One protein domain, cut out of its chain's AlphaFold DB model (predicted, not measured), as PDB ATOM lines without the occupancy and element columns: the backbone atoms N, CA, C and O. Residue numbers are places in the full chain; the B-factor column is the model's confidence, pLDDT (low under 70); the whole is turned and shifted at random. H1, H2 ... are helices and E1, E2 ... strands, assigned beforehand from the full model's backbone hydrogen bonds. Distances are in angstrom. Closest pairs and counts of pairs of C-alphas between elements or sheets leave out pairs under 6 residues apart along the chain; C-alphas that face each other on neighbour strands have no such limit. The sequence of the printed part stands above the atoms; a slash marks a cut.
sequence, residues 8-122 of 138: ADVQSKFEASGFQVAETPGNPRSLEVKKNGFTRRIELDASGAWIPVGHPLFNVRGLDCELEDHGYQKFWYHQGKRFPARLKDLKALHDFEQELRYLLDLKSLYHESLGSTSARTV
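What this domain is: This is residues 8 to 122 of the 138 residues of an uncharacterized protein of Acidobacteria bacterium (UniProt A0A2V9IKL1). A strongly twisted sheet of seven strands, E1 to E7, is partly covered on one face by two helices: the long H2 over E3 and E4, and the shorter H1 over E2. The little helix H3 lies off the sheet, near H2, and residues 120 to 121 come back to pair with E5. You will find 115 printed residues with three named helices and seven named strands, in the order H1 E1 E2 E3 E4 E5 E6 E7 H2 H3; the class is mixed, helices and strands. The sheet runs E1 - E2 - E3 - E4 - E5 - E6 - E7, all antiparallel. The whole is compact, with a radius of gyration of the C-alphas of 14.3 A and spans of 41 by 31 by 26 A.

How they stand to each other: Start at H1, residues 8 to 16, which leads to E1, residues 20 to 24. E1 and E2, residues 27 to 35, form a hairpin, with N 22 and O 32 at 2.9 A; E2 bends by 56 degrees at residue 30. H1 is on the sheet, over E2 and along the strands, at a height over the sheet of 9.2 A; its C-alpha 14 is 7.6 A from C-alpha 33, their closest. Next come E3, residues 38 to 44, with N 40 and O 33 at 2.9 A, and E4, residues 50 to 60, with N 53 and O 41 at 2.9 A. E4 bends by 64 degrees at residue 54, and its pairing is staggered: residues 50 to 58 with E3, residues 58 to 60 with E5, residues 63 to 69, where N 60 and O 63 are 2.8 A apart. E6, residues 74 to 78, follows with N 68 and O 75 at 2.8 A, then the edge strand E7, residues 81 to 84, with N 76 and O 83 at 2.8 A. These seven strands form a meander, each the antiparallel neighbour of the one before. H2, residues 87 to 103, is on the same face as H1, which gives two layers, helices on one face of a sheet; its height is 9.1 A, it lies over E3 and E4, and the C-alphas of Phe 38 and Leu 93, the closest of E3 and H2, are 7.1 A apart. H1 and H2 are close but not clearly touching, 7.1 A between C-alphas 14 and 103. H3, residues 110 to 113, is not on the sheet and is close to but not clearly touching H2, with C-alphas 98 and 113 the closest at 7.1 A. In H1 and H2 every O i to N i+4 pair is within hydrogen-bond range; H3 is too short for one.

Where its parts are: Find C-alpha 8 at (71.523, 6.159, -4.299), where H1 begins. E4, 27.0 A long, runs from C-alpha 50 to C-alpha 60 at (80.869, 19.225, 20.073). H2, 24.3 A long, ends at C-alpha 103, (68.746, 0.679, 8.051). E2 measures 21.2 A, E3 20.3 A and E5 18.1 A.

The domain as a whole: The two C-alphas farthest apart, Ala 8 and Tyr 72, are 42.5 A apart. The printed part has no cut, and no link is long. Residues 68 to 69 of E5 pair in parallel with residues 120 to 121. Mean pLDDT of the printed part is 91.4; residues 115 to 116 are under 70.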
ATOM      1  N   ALA A   8      72.712   5.312  -4.241       88.31
ATOM      2  CA  ALA A   8      71.523   6.159  -4.299       88.31
ATOM      3  C   ALA A   8      70.331   5.572  -3.517       88.31
ATOM      4  O   ALA A   8      69.601   6.313  -2.856       88.31
ATOM      5  N   ASP A   9      70.148   4.246  -3.549       90.44
ATOM      6  CA  ASP A   9      69.099   3.580  -2.766       90.44
ATOM      7  C   ASP A   9      69.382   3.694  -1.264       90.44
ATOM      8  O   ASP A   9      68.481   3.985  -0.475       90.44
ATOM      9  N   VAL A  10      70.642   3.488  -0.863       91.56
ATOM     10  CA  VAL A  10      71.068   3.638   0.535       91.56
ATOM     11  C   VAL A  10      70.920   5.082   0.986       91.56
ATOM     12  O   VAL A  10      70.311   5.321   2.026       91.56
ATOM     13  N   GLN A  11      71.389   6.044   0.193       93.94
ATOM     14  CA  GLN A  11      71.208   7.463   0.473       93.94
ATOM     15  C   GLN A  11      69.732   7.805   0.695       93.94
ATOM     16  O   GLN A  11      69.381   8.315   1.758       93.94
ATOM     17  N   SER A  12      68.857   7.429  -0.243       94.31
ATOM     18  CA  SER A  12      67.413   7.681  -0.141       94.31
ATOM     19  C   SER A  12      66.807   7.048   1.116       94.31
ATOM     20  O   SER A  12      65.965   7.653   1.781       94.31
ATOM     21  N   LYS A  13      67.247   5.835   1.476       94.88
ATOM     22  CA  LYS A  13      66.802   5.132   2.685       94.88
ATOM     23  C   LYS A  13      67.197   5.883   3.962       94.88
ATOM     24  O   LYS A  13      66.372   6.016   4.862       94.88
ATOM     25  N   PHE A  14      68.431   6.377   4.045       96.56
ATOM     26  CA  PHE A  14      68.910   7.153   5.192       96.56
ATOM     27  C   PHE A  14      68.236   8.530   5.281       96.56
ATOM     28  O   PHE A  14      67.792   8.927   6.361       96.56
ATOM     29  N   GLU A  15      68.088   9.232   4.158       96.75
ATOM     30  CA  GLU A  15      67.408  10.532   4.091       96.75
ATOM     31  C   GLU A  15      65.928  10.430   4.484       96.75
ATOM     32  O   GLU A  15      65.439  11.266   5.247       96.75
ATOM     33  N   ALA A  16      65.228   9.368   4.068       97.00
ATOM     34  CA  ALA A  16      63.845   9.103   4.480       97.00
ATOM     35  C   ALA A  16      63.697   8.899   6.001       97.00
ATOM     36  O   ALA A  16      62.658   9.218   6.577       97.00
ATOM     37  N   SER A  17      64.751   8.413   6.659       96.25
ATOM     38  CA  SER A  17      64.846   8.302   8.119       96.25
ATOM     39  C   SER A  17      65.380   9.574   8.792       96.25
ATOM     40  O   SER A  17      65.600   9.589  10.003       96.25
ATOM     41  N   GLY A  18      65.581  10.665   8.050       96.75
ATOM     42  CA  GLY A  18      66.011  11.961   8.580       96.75
ATOM     43  C   GLY A  18      67.514  12.082   8.834       96.75
ATOM     44  O   GLY A  18      67.928  12.950   9.606       96.75
ATOM     45  N   PHE A  19      68.335  11.221   8.228       97.62
ATOM     46  CA  PHE A  19      69.781  11.429   8.186       97.62
ATOM     47  C   PHE A  19      70.138  12.426   7.084       97.62
ATOM     48  O   PHE A  19      69.520  12.462   6.025       97.62
ATOM     49  N   GLN A  20      71.185  13.202   7.321       97.31
ATOM     50  CA  GLN A  20      71.903  13.906   6.268       97.31
ATOM     51  C   GLN A  20      72.969  12.957   5.726       97.31
ATOM     52  O   GLN A  20      73.700  12.349   6.512       97.31
ATOM     53  N   VAL A  21      73.060  12.829   4.408       96.88
ATOM     54  CA  VAL A  21      74.034  11.958   3.746       96.88
ATOM     55  C   VAL A  21      74.954  12.820   2.892       96.88
ATOM     56  O   VAL A  21      74.497  13.712   2.182       96.88
ATOM     57  N   ALA A  22      76.254  12.573   2.983       93.88
ATOM     58  CA  ALA A  22      77.259  13.199   2.140       93.88
ATOM     59  C   ALA A  22      78.109  12.120   1.467       93.88
ATOM     60  O   ALA A  22      78.521  11.149   2.102       93.88
ATOM     61  N   GLU A  23      78.385  12.293   0.178       89.06
ATOM     62  CA  GLU A  23      79.335  11.439  -0.527       89.06
ATOM     63  C   GLU A  23      80.760  11.723  -0.048       89.06
ATOM     64  O   GLU A  23      81.144  12.876   0.169       89.06
ATOM     65  N   THR A  24      81.566  10.672   0.089       84.75
ATOM     66  CA  THR A  24      82.987  10.846   0.397       84.75
ATOM     67  C   THR A  24      83.736  11.232  -0.882       84.75
ATOM     68  O   THR A  24      83.711  10.465  -1.852       84.75
ATOM     69  N   PRO A  25      84.445  12.379  -0.917       80.94
ATOM     70  CA  PRO A  25      85.181  12.801  -2.104       80.94
ATOM     71  C   PRO A  25      86.153  11.718  -2.586       80.94
ATOM     72  O   PRO A  25      87.003  11.247  -1.832       80.94
ATOM     73  N   GLY A  26      86.023  11.318  -3.852       76.75
ATOM     74  CA  GLY A  26      86.899  10.324  -4.479       76.75
ATOM     75  C   GLY A  26      86.575   8.858  -4.164       76.75
ATOM     76  O   GLY A  26      87.273   7.986  -4.679       76.75
ATOM     77  N   ASN A  27      85.530   8.559  -3.380       82.75
ATOM     78  CA  ASN A  27      85.116   7.181  -3.111       82.75
ATOM     79  C   ASN A  27      83.581   7.010  -3.148       82.75
ATOM     80  O   ASN A  27      82.928   7.144  -2.114       82.75
ATOM     81  N   PRO A  28      82.994   6.617  -4.296       81.00
ATOM     82  CA  PRO A  28      81.548   6.388  -4.418       81.00
ATOM     83  C   PRO A  28      81.061   5.149  -3.647       81.00
ATOM     84  O   PRO A  28      79.861   4.909  -3.536       81.00
ATOM     85  N   ARG A  29      81.985   4.339  -3.114       89.00
ATOM     86  CA  ARG A  29      81.692   3.188  -2.250       89.00
ATOM     87  C   ARG A  29      81.711   3.569  -0.768       89.00
ATOM     88  O   ARG A  29      81.783   2.678   0.072       89.00
ATOM     89  N   SER A  30      81.698   4.866  -0.456       92.69
ATOM     90  CA  SER A  30      81.774   5.401   0.897       92.69
ATOM     91  C   SER A  30      80.865   6.617   1.060       92.69
ATOM     92  O   SER A  30      80.959   7.590   0.310       92.69
ATOM     93  N   LEU A  31      80.011   6.580   2.076       95.19
ATOM     94  CA  LEU A  31      79.100   7.665   2.431       95.19
ATOM     95  C   LEU A  31      79.316   8.061   3.891       95.19
ATOM     96  O   LEU A  31      79.615   7.229   4.750       95.19
ATOM     97  N   GLU A  32      79.117   9.336   4.184       95.81
ATOM     98  CA  GLU A  32      79.051   9.862   5.539       95.81
ATOM     99  C   GLU A  32      77.590  10.144   5.894       95.81
ATOM    100  O   GLU A  32      76.913  10.907   5.206       95.81
ATOM    101  N   VAL A  33      77.096   9.527   6.967       97.12
ATOM    102  CA  VAL A  33      75.727   9.710   7.460       97.12
ATOM    103  C   VAL A  33      75.740  10.482   8.773       97.12
ATOM    104  O   VAL A  33      76.539  10.197   9.671       97.12
ATOM    105  N   LYS A  34      74.848  11.469   8.894       97.50
ATOM    106  CA  LYS A  34      74.755  12.362  10.052       97.50
ATOM    107  C   LYS A  34      73.334  12.486  10.564       97.50
ATOM    108  O   LYS A  34      72.412  12.710   9.785       97.50
ATOM    109  N   LYS A  35      73.150  12.412  11.880       97.38
ATOM    110  CA  LYS A  35      71.862  12.676  12.539       97.38
ATOM    111  C   LYS A  35      72.083  13.004  14.011       97.38
ATOM    112  O   LYS A  35      72.962  12.436  14.647       97.38
ATOM    113  N   ASN A  36      71.299  13.932  14.564       94.81
ATOM    114  CA  ASN A  36      71.350  14.315  15.984       94.81
ATOM    115  C   ASN A  36      72.752  14.728  16.493       94.81
ATOM    116  O   ASN A  36      73.083  14.518  17.657       94.81
ATOM    117  N   GLY A  37      73.578  15.318  15.621       95.50
ATOM    118  CA  GLY A  37      74.957  15.708  15.940       95.50
ATOM    119  C   GLY A  37      75.973  14.563  15.899       95.50
ATOM    120  O   GLY A  37      77.147  14.807  16.160       95.50
ATOM    121  N   PHE A  38      75.550  13.344  15.562       97.44
ATOM    122  CA  PHE A  38      76.431  12.204  15.336       97.44
ATOM    123  C   PHE A  38      76.755  12.030  13.861       97.44
ATOM    124  O   PHE A  38      75.898  12.260  13.009       97.44
ATOM    125  N   THR A  39      77.971  11.567  13.592       97.19
ATOM    126  CA  THR A  39      78.491  11.247  12.264       97.19
ATOM    127  C   THR A  39      79.026   9.819  12.260       97.19
ATOM    128  O   THR A  39      79.693   9.392  13.208       97.19
ATOM    129  N   ARG A  40      78.770   9.074  11.182       95.62
ATOM    130  CA  ARG A  40      79.376   7.761  10.935       95.62
ATOM    131  C   ARG A  40      79.657   7.590   9.451       95.62
ATOM    132  O   ARG A  40      78.854   7.997   8.618       95.62
ATOM    133  N   ARG A  41      80.778   6.952   9.125       95.50
ATOM    134  CA  ARG A  41      81.063   6.523   7.756       95.50
ATOM    135  C   ARG A  41      80.501   5.127   7.521       95.50
ATOM    136  O   ARG A  41      80.623   4.263   8.389       95.50
ATOM    137  N   ILE A  42      79.915   4.916   6.352       95.56
ATOM    138  CA  ILE A  42      79.503   3.605   5.855       95.56
ATOM    139  C   ILE A  42      80.211   3.332   4.530       95.56
ATOM    140  O   ILE A  42      80.387   4.241   3.721       95.56
ATOM    141  N   GLU A  43      80.632   2.094   4.311       94.81
ATOM    142  CA  GLU A  43      81.360   1.686   3.108       94.81
ATOM    143  C   GLU A  43      80.850   0.342   2.593       94.81
ATOM    144  O   GLU A  43      80.327  -0.463   3.365       94.81
ATOM    145  N   LEU A  44      81.005   0.090   1.293       92.69
ATOM    146  CA  LEU A  44      80.786  -1.242   0.731       92.69
ATOM    147  C   LEU A  44      81.939  -2.172   1.112       92.69
ATOM    148  O   LEU A  44      83.096  -1.894   0.790       92.69
ATOM    149  N   ASP A  45      81.612  -3.308   1.713       89.75
ATOM    150  CA  ASP A  45      82.568  -4.378   1.958       89.75
ATOM    151  C   ASP A  45      82.877  -5.189   0.679       89.75
ATOM    152  O   ASP A  45      82.350  -4.939  -0.412       89.75
ATOM    153  N   ALA A  46      83.744  -6.199   0.811       87.12
ATOM    154  CA  ALA A  46      84.109  -7.088  -0.293       87.12
ATOM    155  C   ALA A  46      82.928  -7.918  -0.838       87.12
ATOM    156  O   ALA A  46      83.002  -8.409  -1.963       87.12
ATOM    157  N   SER A  47      81.853  -8.077  -0.059       86.00
ATOM    158  CA  SER A  47      80.634  -8.787  -0.458       86.00
ATOM    159  C   SER A  47      79.604  -7.885  -1.150       86.00
ATOM    160  O   SER A  47      78.605  -8.390  -1.657       86.00
ATOM    161  N   GLY A  48      79.843  -6.569  -1.188       85.56
ATOM    162  CA  GLY A  48      78.893  -5.587  -1.713       85.56
ATOM    163  C   GLY A  48      77.821  -5.166  -0.701       85.56
ATOM    164  O   GLY A  48      76.833  -4.543  -1.090       85.56
ATOM    165  N   ALA A  49      77.996  -5.479   0.585       89.56
ATOM    166  CA  ALA A  49      77.130  -5.012   1.658       89.56
ATOM    167  C   ALA A  49      77.647  -3.688   2.237       89.56
ATOM    168  O   ALA A  49      78.847  -3.508   2.433       89.56
ATOM    169  N   TRP A  50      76.737  -2.764   2.543       92.94
ATOM    170  CA  TRP A  50      77.082  -1.522   3.233       92.94
ATOM    171  C   TRP A  50      77.270  -1.779   4.728       92.94
ATOM    172  O   TRP A  50      76.352  -2.250   5.401       92.94
ATOM    173  N   ILE A  51      78.444  -1.439   5.252       93.31
ATOM    174  CA  ILE A  51      78.811  -1.629   6.657       93.31
ATOM    175  C   ILE A  51      79.304  -0.313   7.277       93.31
ATOM    176  O   ILE A  51      79.936   0.489   6.590       93.31
ATOM    177  N   PRO A  52      79.048  -0.058   8.571       93.88
ATOM    178  CA  PRO A  52      79.659   1.061   9.271       93.88
ATOM    179  C   PRO A  52      81.158   0.830   9.460       93.88
ATOM    180  O   PRO A  52      81.588  -0.255   9.852       93.88
ATOM    181  N   VAL A  53      81.944   1.882   9.256       92.25
ATOM    182  CA  VAL A  53      83.399   1.886   9.444       92.25
ATOM    183  C   VAL A  53      83.767   2.871  10.554       92.25
ATOM    184  O   VAL A  53      83.146   3.925  10.705       92.25
ATOM    185  N   GLY A  54      84.759   2.511  11.372       91.12
ATOM    186  CA  GLY A  54      85.192   3.309  12.525       91.12
ATOM    187  C   GLY A  54      84.148   3.372  13.642       91.12
ATOM    188  O   GLY A  54      83.205   2.584  13.657       91.12
ATOM    189  N   HIS A  55      84.317   4.307  14.578       92.56
ATOM    190  CA  HIS A  55      83.371   4.595  15.663       92.56
ATOM    191  C   HIS A  55      82.502   5.820  15.329       92.56
ATOM    192  O   HIS A  55      82.888   6.634  14.490       92.56
ATOM    193  N   PRO A  56      81.320   5.968  15.952       94.75
ATOM    194  CA  PRO A  56      80.508   7.165  15.778       94.75
ATOM    195  C   PRO A  56      81.194   8.369  16.430       94.75
ATOM    196  O   PRO A  56      81.732   8.272  17.535       94.75
ATOM    197  N   LEU A  57      81.148   9.503  15.736       97.00
ATOM    198  CA  LEU A  57      81.710  10.771  16.188       97.00
ATOM    199  C   LEU A  57      80.580  11.702  16.603       97.00
ATOM    200  O   LEU A  57      79.568  11.776  15.911       97.00
ATOM    201  N   PHE A  58      80.747  12.422  17.706       97.62
ATOM    202  CA  PHE A  58      79.794  13.431  18.159       97.62
ATOM    203  C   PHE A  58      80.355  14.831  17.941       97.62
ATOM    204  O   PHE A  58      81.446  15.143  18.422       97.62
ATOM    205  N   ASN A  59      79.602  15.692  17.260       97.00
ATOM    206  CA  ASN A  59      80.021  17.062  17.023       97.00
ATOM    207  C   ASN A  59      79.792  17.929  18.270       97.00
ATOM    208  O   ASN A  59      78.664  18.293  18.618       97.00
ATOM    209  N   VAL A  60      80.880  18.305  18.935       95.25
ATOM    210  CA  VAL A  60      80.869  19.225  20.073       95.25
ATOM    211  C   VAL A  60      81.449  20.558  19.623       95.25
ATOM    212  O   VAL A  60      82.664  20.737  19.582       95.25
ATOM    213  N   ARG A  61      80.573  21.524  19.310       91.50
ATOM    214  CA  ARG A  61      80.964  22.890  18.898       91.50
ATOM    215  C   ARG A  61      81.932  22.898  17.701       91.50
ATOM    216  O   ARG A  61      82.915  23.634  17.711       91.50
ATOM    217  N   GLY A  62      81.666  22.066  16.695       94.12
ATOM    218  CA  GLY A  62      82.508  21.945  15.503       94.12
ATOM    219  C   GLY A  62      83.675  20.963  15.632       94.12
ATOM    220  O   GLY A  62      84.406  20.792  14.665       94.12
ATOM    221  N   LEU A  63      83.854  20.312  16.786       96.06
ATOM    222  CA  LEU A  63      84.856  19.262  16.975       96.06
ATOM    223  C   LEU A  63      84.201  17.890  16.871       96.06
ATOM    224  O   LEU A  63      83.274  17.603  17.628       96.06
ATOM    225  N   ASP A  64      84.718  17.037  15.996       96.00
ATOM    226  CA  ASP A  64      84.289  15.644  15.931       96.00
ATOM    227  C   ASP A  64      85.004  14.847  17.021       96.00
ATOM    228  O   ASP A  64      86.226  14.660  16.999       96.00
ATOM    229  N   CYS A  65      84.227  14.452  18.024       97.62
ATOM    230  CA  CYS A  65      84.718  13.819  19.234       97.62
ATOM    231  C   CYS A  65      84.388  12.329  19.259       97.62
ATOM    232  O   CYS A  65      83.274  11.912  18.945       97.62
ATOM    233  N   GLU A  66      85.334  11.542  19.746       96.81
ATOM    234  CA  GLU A  66      85.164  10.120  20.021       96.81
ATOM    235  C   GLU A  66      84.631   9.896  21.440       96.81
ATOM    236  O   GLU A  66      84.916  10.679  22.349       96.81
ATOM    237  N   LEU A  67      83.884   8.810  21.654       96.62
ATOM    238  CA  LEU A  67      83.506   8.394  23.004       96.62
ATOM    239  C   LEU A  67      84.691   7.699  23.686       96.62
ATOM    240  O   LEU A  67      85.135   6.639  23.240       96.62
ATOM    241  N   GLU A  68      85.170   8.278  24.782       94.94
ATOM    242  CA  GLU A  68      86.226   7.737  25.635       94.94
ATOM    243  C   GLU A  68      85.657   7.321  26.997       94.94
ATOM    244  O   GLU A  68      84.952   8.094  27.646       94.94
ATOM    245  N   ASP A  69      85.970   6.110  27.443       93.12
ATOM    246  CA  ASP A  69      85.574   5.568  28.743       93.12
ATOM    247  C   ASP A  69      86.749   5.576  29.728       93.12
ATOM    248  O   ASP A  69      87.807   5.029  29.421       93.12
ATOM    249  N   HIS A  70      86.552   6.172  30.909       89.81
ATOM    250  CA  HIS A  70      87.526   6.184  32.013       89.81
ATOM    251  C   HIS A  70      87.169   5.227  33.160       89.81
ATOM    252  O   HIS A  70      87.715   5.313  34.258       89.81
ATOM    253  N   GLY A  71      86.199   4.339  32.956       85.12
ATOM    254  CA  GLY A  71      85.695   3.402  33.960       85.12
ATOM    255  C   GLY A  71      84.685   4.027  34.927       85.12
ATOM    256  O   GLY A  71      83.663   3.412  35.212       85.12
ATOM    257  N   TYR A  72      84.923   5.256  35.401       86.25
ATOM    258  CA  TYR A  72      83.990   5.974  36.290       86.25
ATOM    259  C   TYR A  72      83.029   6.915  35.545       86.25
ATOM    260  O   TYR A  72      81.965   7.255  36.057       86.25
ATOM    261  N   GLN A  73      83.411   7.370  34.350       90.25
ATOM    262  CA  GLN A  73      82.668   8.340  33.546       90.25
ATOM    263  C   GLN A  73      83.106   8.232  32.083       90.25
ATOM    264  O   GLN A  73      84.262   7.925  31.788       90.25
ATOM    265  N   LYS A  74      82.188   8.547  31.164       94.00
ATOM    266  CA  LYS A  74      82.496   8.683  29.736       94.00
ATOM    267  C   LYS A  74      82.662  10.147  29.329       94.00
ATOM    268  O   LYS A  74      81.973  11.031  29.853       94.00
ATOM    269  N   PHE A  75      83.534  10.389  28.359       96.06
ATOM    270  CA  PHE A  75      83.862  11.705  27.823       96.06
ATOM    271  C   PHE A  75      83.777  11.714  26.301       96.06
ATOM    272  O   PHE A  75      84.122  10.741  25.640       96.06
ATOM    273  N   TRP A  76      83.380  12.850  25.743       97.31
ATOM    274  CA  TRP A  76      83.649  13.186  24.353       97.31
ATOM    275  C   TRP A  76      85.075  13.724  24.258       97.31
ATOM    276  O   TRP A  76      85.397  14.735  24.889       97.31
ATOM    277  N   TYR A  77      85.929  13.030  23.513       97.44
ATOM    278  CA  TYR A  77      87.355  13.306  23.400       97.44
ATOM    279  C   TYR A  77      87.720  13.826  22.006       97.44
ATOM    280  O   TYR A  77      87.352  13.225  20.999       97.44
ATOM    281  N   HIS A  78      88.512  14.897  21.952       96.75
ATOM    282  CA  HIS A  78      89.149  15.372  20.724       96.75
ATOM    283  C   HIS A  78      90.506  16.006  21.041       96.75
ATOM    284  O   HIS A  78      90.566  17.041  21.706       96.75
ATOM    285  N   GLN A  79      91.597  15.398  20.560       94.44
ATOM    286  CA  GLN A  79      92.968  15.936  20.648       94.44
ATOM    287  C   GLN A  79      93.327  16.515  22.038       94.44
ATOM    288  O   GLN A  79      93.667  17.687  22.182       94.44
ATOM    289  N   GLY A  80      93.194  15.706  23.092       91.88
ATOM    290  CA  GLY A  80      93.503  16.097  24.474       91.88
ATOM    291  C   GLY A  80      92.389  16.859  25.201       91.88
ATOM    292  O   GLY A  80      92.422  16.955  26.427       91.88
ATOM    293  N   LYS A  81      91.369  17.354  24.490       95.31
ATOM    294  CA  LYS A  81      90.193  17.991  25.097       95.31
ATOM    295  C   LYS A  81      89.153  16.937  25.453       95.31
ATOM    296  O   LYS A  81      88.877  16.043  24.655       95.31
ATOM    297  N   ARG A  82      88.558  17.076  26.639       95.94
ATOM    298  CA  ARG A  82      87.501  16.195  27.148       95.94
ATOM    299  C   ARG A  82      86.281  16.998  27.555       95.94
ATOM    300  O   ARG A  82      86.397  17.995  28.265       95.94
ATOM    301  N   PHE A  83      85.114  16.516  27.151       95.81
ATOM    302  CA  PHE A  83      83.821  17.040  27.572       95.81
ATOM    303  C   PHE A  83      83.027  15.911  28.232       95.81
ATOM    304  O   PHE A  83      82.923  14.841  27.634       95.81
ATOM    305  N   PRO A  84      82.460  16.093  29.436       95.56
ATOM    306  CA  PRO A  84      81.673  15.043  30.076       95.56
ATOM    307  C   PRO A  84      80.501  14.608  29.186       95.56
ATOM    308  O   PRO A  84      79.697  15.446  28.765       95.56
ATOM    309  N   ALA A  85      80.397  13.309  28.900       95.38
ATOM    310  CA  ALA A  85      79.270  12.772  28.148       95.38
ATOM    311  C   ALA A  85      78.030  12.746  29.049       95.38
ATOM    312  O   ALA A  85      78.015  12.094  30.098       95.38
ATOM    313  N   ARG A  86      76.980  13.476  28.663       94.81
ATOM    314  CA  ARG A  86      75.733  13.536  29.436       94.81
ATOM    315  C   ARG A  86      74.841  12.363  29.059       94.81
ATOM    316  O   ARG A  86      74.866  11.902  27.921       94.81
ATOM    317  N   LEU A  87      73.944  11.970  29.965       93.69
ATOM    318  CA  LEU A  87      72.972  10.897  29.721       93.69
ATOM    319  C   LEU A  87      72.203  11.069  28.402       93.69
ATOM    320  O   LEU A  87      72.024  10.108  27.663       93.69
ATOM    321  N   LYS A  88      71.759  12.293  28.094       94.88
ATOM    322  CA  LYS A  88      71.030  12.570  26.849       94.88
ATOM    323  C   LYS A  88      71.879  12.340  25.596       94.88
ATOM    324  O   LYS A  88      71.343  11.895  24.593       94.88
ATOM    325  N   ASP A  89      73.183  12.614  25.672       94.75
ATOM    326  CA  ASP A  89      74.098  12.428  24.547       94.75
ATOM    327  C   ASP A  89      74.332  10.922  24.331       94.75
ATOM    328  O   ASP A  89      74.299  10.449  23.203       94.75
ATOM    329  N   LEU A  90      74.472  10.149  25.416       94.00
ATOM    330  CA  LEU A  90      74.628   8.690  25.355       94.00
ATOM    331  C   LEU A  90      73.366   7.975  24.849       94.00
ATOM    332  O   LEU A  90      73.473   7.026  24.078       94.00
ATOM    333  N   LYS A  91      72.172   8.440  25.240       93.88
ATOM    334  CA  LYS A  91      70.905   7.933  24.684       93.88
ATOM    335  C   LYS A  91      70.798   8.228  23.190       93.88
ATOM    336  O   LYS A  91      70.528   7.323  22.415       93.88
ATOM    337  N   ALA A  92      71.096   9.464  22.786       95.00
ATOM    338  CA  ALA A  92      71.078   9.847  21.379       95.00
ATOM    339  C   ALA A  92      72.102   9.059  20.542       95.00
ATOM    340  O   ALA A  92      71.795   8.684  19.414       95.00
ATOM    341  N   LEU A  93      73.282   8.764  21.101       94.94
ATOM    342  CA  LEU A  93      74.266   7.881  20.475       94.94
ATOM    343  C   LEU A  93      73.702   6.468  20.266       94.94
ATOM    344  O   LEU A  93      73.845   5.900  19.186       94.94
ATOM    345  N   HIS A  94      73.085   5.900  21.304       93.69
ATOM    346  CA  HIS A  94      72.503   4.564  21.239       93.69
ATOM    347  C   HIS A  94      71.406   4.482  20.168       93.69
ATOM    348  O   HIS A  94      71.463   3.599  19.312       93.69
ATOM    349  N   ASP A  95      70.469   5.432  20.167       93.69
ATOM    350  CA  ASP A  95      69.381   5.490  19.184       93.69
ATOM    351  C   ASP A  95      69.930   5.635  17.757       93.69
ATOM    352  O   ASP A  95      69.504   4.921  16.849       93.69
ATOM    353  N   PHE A  96      70.935   6.501  17.572       95.19
ATOM    354  CA  PHE A  96      71.630   6.684  16.296       95.19
ATOM    355  C   PHE A  96      72.245   5.376  15.782       95.19
ATOM    356  O   PHE A  96      72.063   5.021  14.617       95.19
ATOM    357  N   GLU A  97      72.962   4.641  16.635       93.25
ATOM    358  CA  GLU A  97      73.585   3.382  16.233       93.25
ATOM    359  C   GLU A  97      72.563   2.271  15.951       93.25
ATOM    360  O   GLU A  97      72.763   1.487  15.019       93.25
ATOM    361  N   GLN A  98      71.482   2.180  16.734       92.44
ATOM    362  CA  GLN A  98      70.424   1.192  16.499       92.44
ATOM    363  C   GLN A  98      69.704   1.455  15.178       92.44
ATOM    364  O   GLN A  98      69.521   0.530  14.385       92.44
ATOM    365  N   GLU A  99      69.351   2.710  14.910       94.81
ATOM    366  CA  GLU A  99      68.704   3.095  13.661       94.81
ATOM    367  C   GLU A  99      69.627   2.853  12.460       94.81
ATOM    368  O   GLU A  99      69.201   2.253  11.476       94.81
ATOM    369  N   LEU A 100      70.913   3.213  12.559       94.56
ATOM    370  CA  LEU A 100      71.899   2.943  11.508       94.56
ATOM    371  C   LEU A 100      72.001   1.444  11.200       94.56
ATOM    372  O   LEU A 100      71.943   1.050  10.033       94.56
ATOM    373  N   ARG A 101      72.131   0.595  12.228       92.56
ATOM    374  CA  ARG A 101      72.207  -0.865  12.046       92.56
ATOM    375  C   ARG A 101      70.920  -1.422  11.442       92.56
ATOM    376  O   ARG A 101      70.995  -2.248  10.536       92.56
ATOM    377  N   TYR A 102      69.761  -0.938  11.887       92.75
ATOM    378  CA  TYR A 102      68.463  -1.318  11.332       92.75
ATOM    379  C   TYR A 102      68.349  -0.959   9.842       92.75
ATOM    380  O   TYR A 102      67.943  -1.789   9.025       92.75
ATOM    381  N   LEU A 103      68.768   0.248   9.451       93.81
ATOM    382  CA  LEU A 103      68.746   0.679   8.051       93.81
ATOM    383  C   LEU A 103      69.719  -0.111   7.170       93.81
ATOM    384  O   LEU A 103      69.463  -0.264   5.975       93.81
ATOM    385  N   LEU A 104      70.784  -0.665   7.734       92.88
ATOM    386  CA  LEU A 104      71.723  -1.520   7.009       92.88
ATOM    387  C   LEU A 104      71.380  -3.019   7.080       92.88
ATOM    388  O   LEU A 104      72.133  -3.829   6.548       92.88
ATOM    389  N   ASP A 105      70.252  -3.396   7.698       91.19
ATOM    390  CA  ASP A 105      69.864  -4.802   7.932       91.19
ATOM    391  C   ASP A 105      70.957  -5.599   8.678       91.19
ATOM    392  O   ASP A 105      71.196  -6.785   8.437       91.19
ATOM    393  N   LEU A 106      71.670  -4.923   9.585       89.75
ATOM    394  CA  LEU A 106      72.751  -5.515  10.363       89.75
ATOM    395  C   LEU A 106      72.214  -6.181  11.622       89.75
ATOM    396  O   LEU A 106      71.276  -5.715  12.272       89.75
ATOM    397  N   LYS A 107      72.875  -7.270  12.016       86.50
ATOM    398  CA  LYS A 107      72.555  -7.954  13.263       86.50
ATOM    399  C   LYS A 107      72.846  -7.035  14.449       86.50
ATOM    400  O   LYS A 107      73.950  -6.522  14.601       86.50
ATOM    401  N   SER A 108      71.861  -6.905  15.327       77.25
ATOM    402  CA  SER A 108      72.018  -6.252  16.621       77.25
ATOM    403  C   SER A 108      72.904  -7.119  17.529       77.25
ATOM    404  O   SER A 108      72.533  -8.238  17.898       77.25
ATOM    405  N   LEU A 109      74.120  -6.651  17.829       82.44
ATOM    406  CA  LEU A 109      75.037  -7.326  18.751       82.44
ATOM    407  C   LEU A 109      74.784  -6.848  20.181       82.44
ATOM    408  O   LEU A 109      74.522  -5.670  20.418       82.44
ATOM    409  N   TYR A 110      74.885  -7.766  21.147       76.38
ATOM    410  CA  TYR A 110      74.497  -7.513  22.539       76.38
ATOM    411  C   TYR A 110      75.242  -6.320  23.160       76.38
ATOM    412  O   TYR A 110      74.608  -5.376  23.616       76.38
ATOM    413  N   HIS A 111      76.578  -6.310  23.122       74.50
ATOM    414  CA  HIS A 111      77.371  -5.227  23.724       74.50
ATOM    415  C   HIS A 111      77.166  -3.873  23.038       74.50
ATOM    416  O   HIS A 111      77.052  -2.844  23.701       74.50
ATOM    417  N   GLU A 112      77.048  -3.868  21.714       75.56
ATOM    418  CA  GLU A 112      76.772  -2.643  20.963       75.56
ATOM    419  C   GLU A 112      75.385  -2.077  21.300       75.56
ATOM    420  O   GLU A 112      75.195  -0.870  21.422       75.56
ATOM    421  N   SER A 113      74.420  -2.963  21.540       73.56
ATOM    422  CA  SER A 113      73.050  -2.587  21.895       73.56
ATOM    423  C   SER A 113      72.882  -2.192  23.351       73.56
ATOM    424  O   SER A 113      71.917  -1.525  23.692       73.56
ATOM    425  N   LEU A 114      73.828  -2.531  24.216       72.88
ATOM    426  CA  LEU A 114      73.874  -1.980  25.567       72.88
ATOM    427  C   LEU A 114      74.576  -0.616  25.632       72.88
ATOM    428  O   LEU A 114      74.561   0.017  26.686       72.88
ATOM    429  N   GLY A 115      75.211  -0.164  24.543       69.31
ATOM    430  CA  GLY A 115      76.032   1.051  24.549       69.31
ATOM    431  C   GLY A 115      77.312   0.906  25.381       69.31
ATOM    432  O   GLY A 115      77.835   1.896  25.894       69.31
ATOM    433  N   SER A 116      77.812  -0.324  25.555       61.28
ATOM    434  CA  SER A 116      79.036  -0.592  26.322       61.28
ATOM    435  C   SER A 116      80.316  -0.426  25.500       61.28
ATOM    436  O   SER A 116      81.413  -0.495  26.052       61.28
ATOM    437  N   THR A 117      80.201  -0.179  24.195       81.25
ATOM    438  CA  THR A 117      81.344   0.074  23.318       81.25
ATOM    439  C   THR A 117      81.754   1.544  23.373       81.25
ATOM    440  O   THR A 117      80.953   2.459  23.568       81.25
ATOM    441  N   SER A 118      83.050   1.802  23.265       85.44
ATOM    442  CA  SER A 118      83.624   3.147  23.225       85.44
ATOM    443  C   SER A 118      84.822   3.104  22.284       85.44
ATOM    444  O   SER A 118      85.448   2.056  22.138       85.44
ATOM    445  N   ALA A 119      85.101   4.214  21.606       90.38
ATOM    446  CA  ALA A 119      86.232   4.292  20.682       90.38
ATOM    447  C   ALA A 119      87.564   4.179  21.428       90.38
ATOM    448  O   ALA A 119      88.546   3.650  20.916       90.38
ATOM    449  N   ARG A 120      87.579   4.682  22.666       90.00
ATOM    450  CA  ARG A 120      88.739   4.680  23.545       90.00
ATOM    451  C   ARG A 120      88.325   4.200  24.923       90.00
ATOM    452  O   ARG A 120      87.282   4.604  25.434       90.00
ATOM    453  N   THR A 121      89.178   3.396  25.539       87.69
ATOM    454  CA  THR A 121      89.009   2.959  26.922       87.69
ATOM    455  C   THR A 121      90.323   3.193  27.647       87.69
ATOM    456  O   THR A 121      91.324   2.542  27.352       87.69
ATOM    457  N   VAL A 122      90.324   4.153  28.565       84.31
ATOM    458  CA  VAL A 122      91.492   4.578  29.334       84.31
ATOM    459  C   VAL A 122      91.184   4.318  30.797       84.31
ATOM    460  O   VAL A 122      90.618   5.156  31.485       84.31
TER     461      VAL A 122